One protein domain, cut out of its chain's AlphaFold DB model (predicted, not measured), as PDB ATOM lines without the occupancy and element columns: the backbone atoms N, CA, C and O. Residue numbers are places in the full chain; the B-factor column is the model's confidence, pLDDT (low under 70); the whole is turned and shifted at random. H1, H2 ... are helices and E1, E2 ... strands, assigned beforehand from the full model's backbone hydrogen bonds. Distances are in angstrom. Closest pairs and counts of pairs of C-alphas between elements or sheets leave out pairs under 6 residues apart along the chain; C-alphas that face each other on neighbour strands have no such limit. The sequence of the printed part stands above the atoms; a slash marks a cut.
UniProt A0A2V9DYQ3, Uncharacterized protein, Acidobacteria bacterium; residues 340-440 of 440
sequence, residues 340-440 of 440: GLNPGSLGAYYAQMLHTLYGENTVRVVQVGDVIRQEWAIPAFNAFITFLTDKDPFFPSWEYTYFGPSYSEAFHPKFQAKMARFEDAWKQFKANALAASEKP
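Overview. This is residues 340 to 440 of the 440 residues of an uncharacterized protein of Acidobacteria bacterium (UniProt A0A2V9DYQ3). A strand hairpin, E1 and E2, meets H1 at its base; long H4 crosses H1 and H2 nearly at right angles, and residues 434 to 440 stick out. The 101 printed residues run H1 E1 E2 H2 H3 H4, mostly helix. The whole is compact, radius of gyration of the C-alphas 14.4 A, spanning 44 by 38 by 21 A.

Along the chain. Find C-alpha 363 at (169.263, 142.509, 157.424); E1 runs to 368, E2 from 371 to 377. H1 is 346 to 358, H2 380 to 391, H3 406 to 411. H4 runs from 415, 32.9 A, to C-alpha 437 at (163.991, 127.091, 172.095).

Arrangement. In the antiparallel hairpin, N 364 and O 376 are 2.8 A apart, within hydrogen-bond range. The closest C-alphas of H1 and E2, Ala 348 and Ala 377, are 5.0 A apart. H4 touches H1 about perpendicular, 88 degrees, closest C-alphas Glu 423 and Leu 354, 6.5 A. H1 and H3 only just touch, with 3 C-alpha pairs within 8 A, closest Leu 346 and Ser 406. H1, H2 and H4 have every O i to N i+4 pair within range; H3 has 0 of 2, but 2 of 3 O i to N i+3.

Size, cuts and confidence. The printed part has no cut. The link H2 to H3 is long. Confidence is under 70 at 340 to 345, 366 to 375, 395 to 406 and 438 to 440.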
ATOM      1  N   GLY A 340     180.220 146.109 165.219       58.88
ATOM      2  CA  GLY A 340     179.284 147.120 164.771       58.88
ATOM      3  C   GLY A 340     178.161 146.501 163.936       58.88
ATOM      4  O   GLY A 340     178.362 145.584 163.144       58.88
ATOM      5  N   LEU A 341     176.943 147.019 164.092       60.31
ATOM      6  CA  LEU A 341     175.841 146.763 163.149       60.31
ATOM      7  C   LEU A 341     175.500 148.015 162.328       60.31
ATOM      8  O   LEU A 341     174.505 148.047 161.604       60.31
ATOM      9  N   ASN A 342     176.325 149.057 162.457       65.88
ATOM     10  CA  ASN A 342     176.174 150.290 161.702       65.88
ATOM     11  C   ASN A 342     176.550 150.038 160.231       65.88
ATOM     12  O   ASN A 342     177.471 149.263 159.981       65.88
ATOM     13  N   PRO A 343     175.912 150.700 159.255       61.75
ATOM     14  CA  PRO A 343     176.094 150.421 157.824       61.75
ATOM     15  C   PRO A 343     177.535 150.476 157.287       61.75
ATOM     16  O   PRO A 343     177.810 149.864 156.265       61.75
ATOM     17  N   GLY A 344     178.455 151.176 157.961       64.25
ATOM     18  CA  GLY A 344     179.882 151.213 157.599       64.25
ATOM     19  C   GLY A 344     180.747 150.140 158.270       64.25
ATOM     20  O   GLY A 344     181.959 150.120 158.086       64.25
ATOM     21  N   SER A 345     180.152 149.280 159.095       69.94
ATOM     22  CA  SER A 345     180.871 148.255 159.845       69.94
ATOM     23  C   SER A 345     181.001 146.952 159.061       69.94
ATOM     24  O   SER A 345     180.177 146.620 158.207       69.94
ATOM     25  N   LEU A 346     182.028 146.173 159.388       71.75
ATOM     26  CA  LEU A 346     182.276 144.890 158.741       71.75
ATOM     27  C   LEU A 346     181.161 143.871 159.015       71.75
ATOM     28  O   LEU A 346     180.759 143.135 158.115       71.75
ATOM     29  N   GLY A 347     180.636 143.849 160.246       76.38
ATOM     30  CA  GLY A 347     179.509 142.992 160.605       76.38
ATOM     31  C   GLY A 347     178.279 143.293 159.747       76.38
ATOM     32  O   GLY A 347     177.654 142.372 159.221       76.38
ATOM     33  N   ALA A 348     177.982 144.578 159.529       78.25
ATOM     34  CA  ALA A 348     176.907 144.994 158.632       78.25
ATOM     35  C   ALA A 348     177.153 144.568 157.179       78.25
ATOM     36  O   ALA A 348     176.231 144.056 156.545       78.25
ATOM     37  N   TYR A 349     178.386 144.700 156.683       80.81
ATOM     38  CA  TYR A 349     178.733 144.249 155.338       80.81
ATOM     39  C   TYR A 349     178.484 142.744 155.167       80.81
ATOM     40  O   TYR A 349     177.737 142.346 154.279       80.81
ATOM     41  N   TYR A 350     178.997 141.881 156.050       84.69
ATOM     42  CA  TYR A 350     178.761 140.434 155.920       84.69
ATOM     43  C   TYR A 350     177.285 140.045 156.062       84.69
ATOM     44  O   TYR A 350     176.832 139.125 155.375       84.69
ATOM     45  N   ALA A 351     176.513 140.757 156.887       86.50
ATOM     46  CA  ALA A 351     175.070 140.566 156.957       86.50
ATOM     47  C   ALA A 351     174.388 140.893 155.619       86.50
ATOM     48  O   ALA A 351     173.596 140.085 155.133       86.50
ATOM     49  N   GLN A 352     174.722 142.026 154.996       86.06
ATOM     50  CA  GLN A 352     174.217 142.411 153.672       86.06
ATOM     51  C   GLN A 352     174.629 141.414 152.590       86.06
ATOM     52  O   GLN A 352     173.840 141.089 151.706       86.06
ATOM     53  N   MET A 353     175.844 140.875 152.669       87.50
ATOM     54  CA  MET A 353     176.337 139.904 151.693       87.50
ATOM     55  C   MET A 353     175.624 138.561 151.802       87.50
ATOM     56  O   MET A 353     175.269 137.983 150.777       87.50
ATOM     57  N   LEU A 354     175.334 138.081 153.015       89.88
ATOM     58  CA  LEU A 354     174.498 136.889 153.195       89.88
ATOM     59  C   LEU A 354     173.083 137.094 152.641       89.88
ATOM     60  O   LEU A 354     172.548 136.200 151.982       89.88
ATOM     61  N   HIS A 355     172.512 138.283 152.837       89.19
ATOM     62  CA  HIS A 355     171.224 138.639 152.249       89.19
ATOM     63  C   HIS A 355     171.280 138.654 150.714       89.19
ATOM     64  O   HIS A 355     170.516 137.959 150.051       89.19
ATOM     65  N   THR A 356     172.239 139.384 150.147       87.00
ATOM     66  CA  THR A 356     172.376 139.602 148.700       87.00
ATOM     67  C   THR A 356     172.713 138.320 147.936       87.00
ATOM     68  O   THR A 356     172.199 138.088 146.840       87.00
ATOM     69  N   LEU A 357     173.602 137.482 148.481       88.88
ATOM     70  CA  LEU A 357     174.099 136.286 147.795       88.88
ATOM     71  C   LEU A 357     173.177 135.077 147.973       88.88
ATOM     72  O   LEU A 357     173.014 134.309 147.024       88.88
ATOM     73  N   TYR A 358     172.577 134.922 149.158       90.94
ATOM     74  CA  TYR A 358     171.865 133.700 149.552       90.94
ATOM     75  C   TYR A 358     170.400 133.928 149.951       90.94
ATOM     76  O   TYR A 358     169.692 132.967 150.245       90.94
ATOM     77  N   GLY A 359     169.913 135.172 149.952       87.31
ATOM     78  CA  GLY A 359     168.538 135.500 150.348       87.31
ATOM     79  C   GLY A 359     168.286 135.348 151.849       87.31
ATOM     80  O   GLY A 359     167.142 135.188 152.271       87.31
ATOM     81  N   GLU A 360     169.341 135.358 152.663       89.56
ATOM     82  CA  GLU A 360     169.217 135.206 154.108       89.56
ATOM     83  C   GLU A 360     168.603 136.452 154.761       89.56
ATOM     84  O   GLU A 360     168.885 137.592 154.392       89.56
ATOM     85  N   ASN A 361     167.762 136.248 155.777       87.19
ATOM     86  CA  ASN A 361     167.124 137.338 156.525       87.19
ATOM     87  C   ASN A 361     168.065 137.877 157.613       87.19
ATOM     88  O   ASN A 361     167.764 137.816 158.803       87.19
ATOM     89  N   THR A 362     169.241 138.347 157.206       86.38
ATOM     90  CA  THR A 362     170.312 138.873 158.072       86.38
ATOM     91  C   THR A 362     170.275 140.391 158.210       86.38
ATOM     92  O   THR A 362     170.994 140.956 159.036       86.38
ATOM     93  N   VAL A 363     169.410 141.056 157.445       86.50
ATOM     94  CA  VAL A 363     169.263 142.509 157.424       86.50
ATOM     95  C   VAL A 363     167.813 142.938 157.631       86.50
ATOM     96  O   VAL A 363     166.875 142.179 157.396       86.50
ATOM     97  N   ARG A 364     167.624 144.174 158.083       82.31
ATOM     98  CA  ARG A 364     166.335 144.859 158.170       82.31
ATOM     99  C   ARG A 364     166.390 146.137 157.355       82.31
ATOM    100  O   ARG A 364     167.389 146.853 157.373       82.31
ATOM    101  N   VAL A 365     165.283 146.451 156.705       76.44
ATOM    102  CA  VAL A 365     165.106 147.734 156.034       76.44
ATOM    103  C   VAL A 365     164.727 148.773 157.084       76.44
ATOM    104  O   VAL A 365     163.754 148.589 157.816       76.44
ATOM    105  N   VAL A 366     165.500 149.854 157.174       69.19
ATOM    106  CA  VAL A 366     165.201 150.979 158.066       69.19
ATOM    107  C   VAL A 366     164.793 152.186 157.228       69.19
ATOM    108  O   VAL A 366     165.416 152.504 156.217       69.19
ATOM    109  N   GLN A 367     163.722 152.860 157.639       63.03
ATOM    110  CA  GLN A 367     163.335 154.134 157.047       63.03
ATOM    111  C   GLN A 367     164.136 155.256 157.713       63.03
ATOM    112  O   GLN A 367     164.047 155.448 158.925       63.03
ATOM    113  N   VAL A 368     164.907 156.003 156.920       58.81
ATOM    114  CA  VAL A 368     165.675 157.163 157.387       58.81
ATOM    115  C   VAL A 368     165.140 158.401 156.668       58.81
ATOM    116  O   VAL A 368     165.532 158.717 155.545       58.81
ATOM    117  N   GLY A 369     164.186 159.086 157.307       66.75
ATOM    118  CA  GLY A 369     163.455 160.203 156.696       66.75
ATOM    119  C   GLY A 369     162.546 159.745 155.548       66.75
ATOM    120  O   GLY A 369     161.815 158.762 155.681       66.75
ATOM    121  N   ASP A 370     162.608 160.445 154.413       47.78
ATOM    122  CA  ASP A 370     161.828 160.128 153.203       47.78
ATOM    123  C   ASP A 370     162.502 159.071 152.310       47.78
ATOM    124  O   ASP A 370     161.988 158.713 151.249       47.78
ATOM    125  N   VAL A 371     163.664 158.564 152.728       43.69
ATOM    126  CA  VAL A 371     164.438 157.581 151.980       43.69
ATOM    127  C   VAL A 371     164.397 156.244 152.717       43.69
ATOM    128  O   VAL A 371     164.840 156.114 153.859       43.69
ATOM    129  N   ILE A 372     163.887 155.217 152.038       50.84
ATOM    130  CA  ILE A 372     164.106 153.828 152.445       50.84
ATOM    131  C   ILE A 372     165.565 153.521 152.102       50.84
ATOM    132  O   ILE A 372     165.879 153.245 150.945       50.84
ATOM    133  N   ARG A 373     166.484 153.657 153.062       53.88
ATOM    134  CA  ARG A 373     167.896 153.331 152.837       53.88
ATOM    135  C   ARG A 373     168.512 152.605 154.022       53.88
ATOM    136  O   ARG A 373     168.374 153.015 155.168       53.88
ATOM    137  N   GLN A 374     169.295 151.604 153.626       56.88
ATOM    138  CA  GLN A 374     170.182 150.731 154.383       56.88
ATOM    139  C   GLN A 374     169.511 149.502 155.002       56.88
ATOM    140  O   GLN A 374     168.666 149.562 155.891       56.88
ATOM    141  N   GLU A 375     169.970 148.364 154.497       67.94
ATOM    142  CA  GLU A 375     169.889 147.042 155.092       67.94
ATOM    143  C   GLU A 375     170.795 147.022 156.332       67.94
ATOM    144  O   GLU A 375     172.005 146.814 156.243       67.94
ATOM    145  N   TRP A 376     170.237 147.334 157.502       73.81
ATOM    146  CA  TRP A 376     170.974 147.233 158.763       73.81
ATOM    147  C   TRP A 376     171.024 145.774 159.175       73.81
ATOM    148  O   TRP A 376     170.002 145.095 159.116       73.81
ATOM    149  N   ALA A 377     172.164 145.299 159.660       78.12
ATOM    150  CA  ALA A 377     172.231 143.958 160.218       78.12
ATOM    151  C   ALA A 377     171.225 143.788 161.371       78.12
ATOM    152  O   ALA A 377     171.031 144.683 162.204       78.12
ATOM    153  N   ILE A 378     170.555 142.636 161.417       84.12
ATOM    154  CA  ILE A 378     169.647 142.323 162.522       84.12
ATOM    155  C   ILE A 378     170.444 142.066 163.812       84.12
ATOM    156  O   ILE A 378     171.563 141.560 163.746       84.12
ATOM    157  N   PRO A 379     169.876 142.319 165.006       79.88
ATOM    158  CA  PRO A 379     170.579 142.079 166.270       79.88
ATOM    159  C   PRO A 379     171.091 140.642 166.448       79.88
ATOM    160  O   PRO A 379     172.149 140.433 167.035       79.88
ATOM    161  N   ALA A 380     170.376 139.650 165.898       83.38
ATOM    162  CA  ALA A 380     170.788 138.245 165.934       83.38
ATOM    163  C   ALA A 380     172.126 137.988 165.216       83.38
ATOM    164  O   ALA A 380     172.777 136.981 165.481       83.38
ATOM    165  N   PHE A 381     172.558 138.901 164.341       83.50
ATOM    166  CA  PHE A 381     173.830 138.787 163.644       83.50
ATOM    167  C   PHE A 381     175.026 138.912 164.595       83.50
ATOM    168  O   PHE A 381     175.975 138.150 164.461       83.50
ATOM    169  N   ASN A 382     174.955 139.764 165.626       77.94
ATOM    170  CA  ASN A 382     176.005 139.820 166.654       77.94
ATOM    171  C   ASN A 382     176.154 138.473 167.374       77.94
ATOM    172  O   ASN A 382     177.263 137.968 167.522       77.94
ATOM    173  N   ALA A 383     175.034 137.846 167.748       83.25
ATOM    174  CA  ALA A 383     175.047 136.529 168.382       83.25
ATOM    175  C   ALA A 383     175.625 135.444 167.457       83.25
ATOM    176  O   ALA A 383     176.324 134.544 167.921       83.25
ATOM    177  N   PHE A 384     175.379 135.543 166.149       86.00
ATOM    178  CA  PHE A 384     176.004 134.663 165.168       86.00
ATOM    179  C   PHE A 384     177.518 134.845 165.099       86.00
ATOM    180  O   PHE A 384     178.246 133.858 165.096       86.00
ATOM    181  N   ILE A 385     178.011 136.081 165.088       80.25
ATOM    182  CA  ILE A 385     179.453 136.305 165.053       80.25
ATOM    183  C   ILE A 385     180.139 135.786 166.330       80.25
ATOM    184  O   ILE A 385     181.189 135.143 166.242       80.25
ATOM    185  N   THR A 386     179.522 135.968 167.501       79.44
ATOM    186  CA  THR A 386     179.993 135.331 168.743       79.44
ATOM    187  C   THR A 386     179.989 133.806 168.624       79.44
ATOM    188  O   THR A 386     180.991 133.167 168.933       79.44
ATOM    189  N   PHE A 387     178.915 133.209 168.096       84.69
ATOM    190  CA  PHE A 387     178.832 131.762 167.867       84.69
ATOM    191  C   PHE A 387     179.966 131.232 166.983       84.69
ATOM    192  O   PHE A 387     180.502 130.153 167.239       84.69
ATOM    193  N   LEU A 388     180.341 131.975 165.947       82.00
ATOM    194  CA  LEU A 388     181.439 131.587 165.072       82.00
ATOM    195  C   LEU A 388     182.786 131.658 165.789       82.00
ATOM    196  O   LEU A 388     183.565 130.712 165.734       82.00
ATOM    197  N   THR A 389     183.009 132.758 166.507       77.44
ATOM    198  CA  THR A 389     184.205 133.001 167.319       77.44
ATOM    199  C   THR A 389     184.394 131.935 168.406       77.44
ATOM    200  O   THR A 389     185.517 131.577 168.761       77.44
ATOM    201  N   ASP A 390     183.299 131.430 168.977       81.12
ATOM    202  CA  ASP A 390     183.330 130.369 169.986       81.12
ATOM    203  C   ASP A 390     183.726 129.010 169.397       81.12
ATOM    204  O   ASP A 390     184.361 128.209 170.084       81.12
ATOM    205  N   LYS A 391     183.363 128.746 168.137       80.56
ATOM    206  CA  LYS A 391     183.723 127.510 167.428       80.56
ATOM    207  C   LYS A 391     185.154 127.522 166.916       80.56
ATOM    208  O   LYS A 391     185.814 126.486 166.934       80.56
ATOM    209  N   ASP A 392     185.597 128.670 166.432       77.50
ATOM    210  CA  ASP A 392     186.929 128.861 165.894       77.50
ATOM    211  C   ASP A 392     187.430 130.245 166.324       77.50
ATOM    212  O   ASP A 392     186.895 131.259 165.874       77.50
ATOM    213  N   PRO A 393     188.457 130.320 167.190       74.06
ATOM    214  CA  PRO A 393     188.999 131.597 167.632       74.06
ATOM    215  C   PRO A 393     189.629 132.393 166.490       74.06
ATOM    216  O   PRO A 393     189.774 133.608 166.615       74.06
ATOM    217  N   PHE A 394     189.979 131.728 165.387       73.38
ATOM    218  CA  PHE A 394     190.445 132.359 164.165       73.38
ATOM    219  C   PHE A 394     189.305 132.854 163.298       73.38
ATOM    220  O   PHE A 394     189.591 133.488 162.303       73.38
ATOM    221  N   PHE A 395     188.036 132.626 163.639       67.50
ATOM    222  CA  PHE A 395     186.920 133.095 162.835       67.50
ATOM    223  C   PHE A 395     186.495 134.535 163.195       67.50
ATOM    224  O   PHE A 395     186.316 134.842 164.374       67.50
ATOM    225  N   PRO A 396     186.217 135.397 162.195       58.50
ATOM    226  CA  PRO A 396     186.460 135.174 160.774       58.50
ATOM    227  C   PRO A 396     187.933 135.418 160.460       58.50
ATOM    228  O   PRO A 396     188.417 136.540 160.597       58.50
ATOM    229  N   SER A 397     188.641 134.393 159.986       61.88
ATOM    230  CA  SER A 397     190.026 134.591 159.581       61.88
ATOM    231  C   SER A 397     189.926 135.296 158.255       61.88
ATOM    232  O   SER A 397     189.307 134.794 157.309       61.88
ATOM    233  N   TRP A 398     190.461 136.506 158.174       63.31
ATOM    234  CA  TRP A 398     190.573 137.126 156.874       63.31
ATOM    235  C   TRP A 398     191.540 136.273 156.058       63.31
ATOM    236  O   TRP A 398     192.740 136.221 156.320       63.31
ATOM    237  N   GLU A 399     190.991 135.556 155.075       57.88
ATOM    238  CA  GLU A 399     191.757 134.720 154.144       57.88
ATOM    239  C   GLU A 399     192.715 135.541 153.261       57.88
ATOM    240  O   GLU A 399     193.504 134.968 152.501       57.88
ATOM    241  N   TYR A 400     192.594 136.868 153.329       59.69
ATOM    242  CA  TYR A 400     193.404 137.909 152.710       59.69
ATOM    243  C   TYR A 400     193.096 139.210 153.459       59.69
ATOM    244  O   TYR A 400     191.920 139.552 153.590       59.69
ATOM    245  N   THR A 401     194.094 139.930 153.978       54.09
ATOM    246  CA  THR A 401     193.803 141.135 154.763       54.09
ATOM    247  C   THR A 401     193.756 142.355 153.850       54.09
ATOM    248  O   THR A 401     194.775 142.868 153.383       54.09
ATOM    249  N   TYR A 402     192.542 142.811 153.542       57.25
ATOM    250  CA  TYR A 402     192.311 144.019 152.757       57.25
ATOM    251  C   TYR A 402     191.849 145.168 153.655       57.25
ATOM    252  O   TYR A 402     190.675 145.314 153.957       57.25
ATOM    253  N   PHE A 403     192.768 146.045 154.036       56.06
ATOM    254  CA  PHE A 403     192.461 147.213 154.872       56.06
ATOM    255  C   PHE A 403     191.925 148.396 154.050       56.06
ATOM    256  O   PHE A 403     192.252 149.553 154.305       56.06
ATOM    257  N   GLY A 404     191.181 148.111 152.985       59.72
ATOM    258  CA  GLY A 404     190.418 149.124 152.267       59.72
ATOM    259  C   GLY A 404     188.926 148.987 152.574       59.72
ATOM    260  O   GLY A 404     188.543 148.249 153.480       59.72
ATOM    261  N   PRO A 405     188.064 149.680 151.821       64.31
ATOM    262  CA  PRO A 405     186.629 149.630 152.062       64.31
ATOM    263  C   PRO A 405     186.080 148.202 151.943       64.31
ATOM    264  O   PRO A 405     186.359 147.529 150.946       64.31
ATOM    265  N   SER A 406     185.276 147.757 152.915       68.00
ATOM    266  CA  SER A 406     184.783 146.372 153.025       68.00
ATOM    267  C   SER A 406     184.173 145.834 151.725       68.00
ATOM    268  O   SER A 406     184.423 144.691 151.356       68.00
ATOM    269  N   TYR A 407     183.466 146.678 150.964       73.06
ATOM    270  CA  TYR A 407     182.863 146.319 149.674       73.06
ATOM    271  C   TYR A 407     183.860 145.861 148.606       73.06
ATOM    272  O   TYR A 407     183.482 145.171 147.661       73.06
ATOM    273  N   SER A 408     185.140 146.217 148.731       81.06
ATOM    274  CA  SER A 408     186.136 145.768 147.759       81.06
ATOM    275  C   SER A 408     186.469 144.291 147.956       81.06
ATOM    276  O   SER A 408     186.952 143.670 147.016       81.06
ATOM    277  N   GLU A 409     186.196 143.699 149.131       82.44
ATOM    278  CA  GLU A 409     186.456 142.275 149.381       82.44
ATOM    279  C   GLU A 409     185.803 141.377 148.328       82.44
ATOM    280  O   GLU A 409     186.386 140.346 147.996       82.44
ATOM    281  N   ALA A 410     184.657 141.781 147.766       87.06
ATOM    282  CA  ALA A 410     183.930 141.035 146.744       87.06
ATOM    283  C   ALA A 410     184.706 140.800 145.439       87.06
ATOM    284  O   ALA A 410     184.404 139.846 144.721       87.06
ATOM    285  N   PHE A 411     185.724 141.615 145.147       87.69
ATOM    286  CA  PHE A 411     186.612 141.406 144.001       87.69
ATOM    287  C   PHE A 411     187.642 140.299 144.229       87.69
ATOM    288  O   PHE A 411     188.206 139.763 143.277       87.69
ATOM    289  N   HIS A 412     187.906 139.924 145.479       87.81
ATOM    290  CA  HIS A 412     188.929 138.932 145.749       87.81
ATOM    291  C   HIS A 412     188.456 137.520 145.345       87.81
ATOM    292  O   HIS A 412     187.365 137.101 145.744       87.81
ATOM    293  N   PRO A 413     189.290 136.703 144.668       84.12
ATOM    294  CA  PRO A 413     188.888 135.376 144.180       84.12
ATOM    295  C   PRO A 413     188.371 134.408 145.258       84.12
ATOM    296  O   PRO A 413     187.609 133.491 144.961       84.12
ATOM    297  N   LYS A 414     188.787 134.591 146.517       85.25
ATOM    298  CA  LYS A 414     188.355 133.757 147.655       85.25
ATOM    299  C   LYS A 414     187.058 134.228 148.325       85.25
ATOM    300  O   LYS A 414     186.518 133.494 149.147       85.25
ATOM    301  N   PHE A 415     186.540 135.408 147.988       86.38
ATOM    302  CA  PHE A 415     185.396 135.995 148.689       86.38
ATOM    303  C   PHE A 415     184.144 135.116 148.643       86.38
ATOM    304  O   PHE A 415     183.516 134.869 149.665       86.38
ATOM    305  N   GLN A 416     183.805 134.582 147.468       85.94
ATOM    306  CA  GLN A 416     182.618 133.735 147.307       85.94
ATOM    307  C   GLN A 416     182.712 132.456 148.153       85.94
ATOM    308  O   GLN A 416     181.749 132.066 148.808       85.94
ATOM    309  N   ALA A 417     183.896 131.835 148.212       86.81
ATOM    310  CA  ALA A 417     184.132 130.672 149.066       86.81
ATOM    311  C   ALA A 417     184.011 131.024 150.560       86.81
ATOM    312  O   ALA A 417     183.439 130.254 151.333       86.81
ATOM    313  N   LYS A 418     184.492 132.207 150.963       86.12
ATOM    314  CA  LYS A 418     184.310 132.743 152.317       86.12
ATOM    315  C   LYS A 418     182.836 132.918 152.662       86.12
ATOM    316  O   LYS A 418     182.402 132.415 153.697       86.12
ATOM    317  N   MET A 419     182.066 133.555 151.785       88.38
ATOM    318  CA  MET A 419     180.642 133.792 152.016       88.38
ATOM    319  C   MET A 419     179.819 132.496 152.051       88.38
ATOM    320  O   MET A 419     178.917 132.392 152.879       88.38
ATOM    321  N   ALA A 420     180.181 131.477 151.267       88.94
ATOM    322  CA  ALA A 420     179.538 130.160 151.332       88.94
ATOM    323  C   ALA A 420     179.716 129.493 152.706       88.94
ATOM    324  O   ALA A 420     178.757 129.010 153.302       88.94
ATOM    325  N   ARG A 421     180.928 129.539 153.277       87.88
ATOM    326  CA  ARG A 421     181.164 129.011 154.633       87.88
ATOM    327  C   ARG A 421     180.402 129.792 155.703       87.88
ATOM    328  O   ARG A 421     179.963 129.205 156.691       87.88
ATOM    329  N   PHE A 422     180.248 131.106 155.524       88.31
ATOM    330  CA  PHE A 422     179.430 131.930 156.418       88.31
ATOM    331  C   PHE A 422     177.956 131.531 156.348       88.31
ATOM    332  O   PHE A 422     177.310 131.433 157.388       88.31
ATOM    333  N   GLU A 423     177.430 131.264 155.153       92.25
ATOM    334  CA  GLU A 423     176.052 130.808 154.961       92.25
ATOM    335  C   GLU A 423     175.810 129.458 155.655       92.25
ATOM    336  O   GLU A 423     174.854 129.310 156.421       92.25
ATOM    337  N   ASP A 424     176.706 128.488 155.462       91.12
ATOM    338  CA  ASP A 424     176.620 127.181 156.121       91.12
ATOM    339  C   ASP A 424     176.623 127.315 157.647       91.12
ATOM    340  O   ASP A 424     175.811 126.704 158.351       91.12
ATOM    341  N   ALA A 425     177.508 128.157 158.179       90.75
ATOM    342  CA  ALA A 425     177.575 128.398 159.609       90.75
ATOM    343  C   ALA A 425     176.338 129.147 160.133       90.75
ATOM    344  O   ALA A 425     175.875 128.863 161.240       90.75
ATOM    345  N   TRP A 426     175.764 130.059 159.344       91.81
ATOM    346  CA  TRP A 426     174.522 130.757 159.675       91.81
ATOM    347  C   TRP A 426     173.334 129.792 159.753       91.81
ATOM    348  O   TRP A 426     172.542 129.847 160.697       91.81
ATOM    349  N   LYS A 427     173.232 128.836 158.823       92.38
ATOM    350  CA  LYS A 427     172.221 127.764 158.878       92.38
ATOM    351  C   LYS A 427     172.369 126.914 160.139       92.38
ATOM    352  O   LYS A 427     171.371 126.647 160.809       92.38
ATOM    353  N   GLN A 428     173.599 126.550 160.506       90.94
ATOM    354  CA  GLN A 428     173.869 125.831 161.757       90.94
ATOM    355  C   GLN A 428     173.478 126.653 162.991       90.94
ATOM    356  O   GLN A 428     172.882 126.115 163.922       90.94
ATOM    357  N   PHE A 429     173.788 127.951 163.004       91.88
ATOM    358  CA  PHE A 429     173.410 128.857 164.087       91.88
ATOM    359  C   PHE A 429     171.887 128.912 164.271       91.88
ATOM    360  O   PHE A 429     171.401 128.701 165.383       91.88
ATOM    361  N   LYS A 430     171.129 129.101 163.182       91.69
ATOM    362  CA  LYS A 430     169.656 129.094 163.211       91.69
ATOM    363  C   LYS A 430     169.097 127.769 163.730       91.69
ATOM    364  O   LYS A 430     168.220 127.778 164.590       91.69
ATOM    365  N   ALA A 431     169.615 126.638 163.248       88.75
ATOM    366  CA  ALA A 431     169.179 125.314 163.693       88.75
ATOM    367  C   ALA A 431     169.429 125.099 165.197       88.75
ATOM    368  O   ALA A 431     168.557 124.599 165.906       88.75
ATOM    369  N   ASN A 432     170.587 125.537 165.701       85.69
ATOM    370  CA  ASN A 432     170.920 125.451 167.123       85.69
ATOM    371  C   ASN A 432     170.026 126.348 167.988       85.69
ATOM    372  O   ASN A 432     169.610 125.928 169.066       85.69
ATOM    373  N   ALA A 433     169.715 127.561 167.523       83.88
ATOM    374  CA  ALA A 433     168.819 128.475 168.228       83.88
ATOM    375  C   ALA A 433     167.391 127.909 168.326       83.88
ATOM    376  O   ALA A 433     166.784 127.964 169.394       83.88
ATOM    377  N   LEU A 434     166.890 127.298 167.246       76.94
ATOM    378  CA  LEU A 434     165.593 126.615 167.233       76.94
ATOM    379  C   LEU A 434     165.574 125.425 168.203       76.94
ATOM    380  O   LEU A 434     164.713 125.360 169.076       76.94
ATOM    381  N   ALA A 435     166.579 124.548 168.145       77.06
ATOM    382  CA  ALA A 435     166.675 123.396 169.043       77.06
ATOM    383  C   ALA A 435     166.813 123.790 170.529       77.06
ATOM    384  O   ALA A 435     166.369 123.056 171.411       77.06
ATOM    385  N   ALA A 436     167.429 124.940 170.828       75.00
ATOM    386  CA  ALA A 436     167.502 125.477 172.186       75.00
ATOM    387  C   ALA A 436     166.155 126.038 172.670       75.00
ATOM    388  O   ALA A 436     165.853 125.922 173.853       75.00
ATOM    389  N   SER A 437     165.338 126.599 171.770       70.25
ATOM    390  CA  SER A 437     163.991 127.091 172.095       70.25
ATOM    391  C   SER A 437     162.951 125.981 172.301       70.25
ATOM    392  O   SER A 437     161.916 126.218 172.914       70.25
ATOM    393  N   GLU A 438     163.240 124.767 171.822       66.75
ATOM    394  CA  GLU A 438     162.380 123.581 171.950       66.75
ATOM    395  C   GLU A 438     162.736 122.689 173.154       66.75
ATOM    396  O   GLU A 438     162.057 121.690 173.402       66.75
ATOM    397  N   LYS A 439     163.784 123.025 173.921       49.81
ATOM    398  CA  LYS A 439     164.096 122.340 175.184       49.81
ATOM    399  C   LYS A 439     163.273 122.966 176.325       49.81
ATOM    400  O   LYS A 439     163.477 124.148 176.596       49.81
ATOM    401  N   PRO A 440     162.350 122.207 176.950       46.41
ATOM    402  CA  PRO A 440     161.458 122.704 177.998       46.41
ATOM    403  C   PRO A 440     162.170 123.057 179.305       46.41
ATOM    404  O   PRO A 440     163.223 122.442 179.602       46.41
TER     405      PRO A 440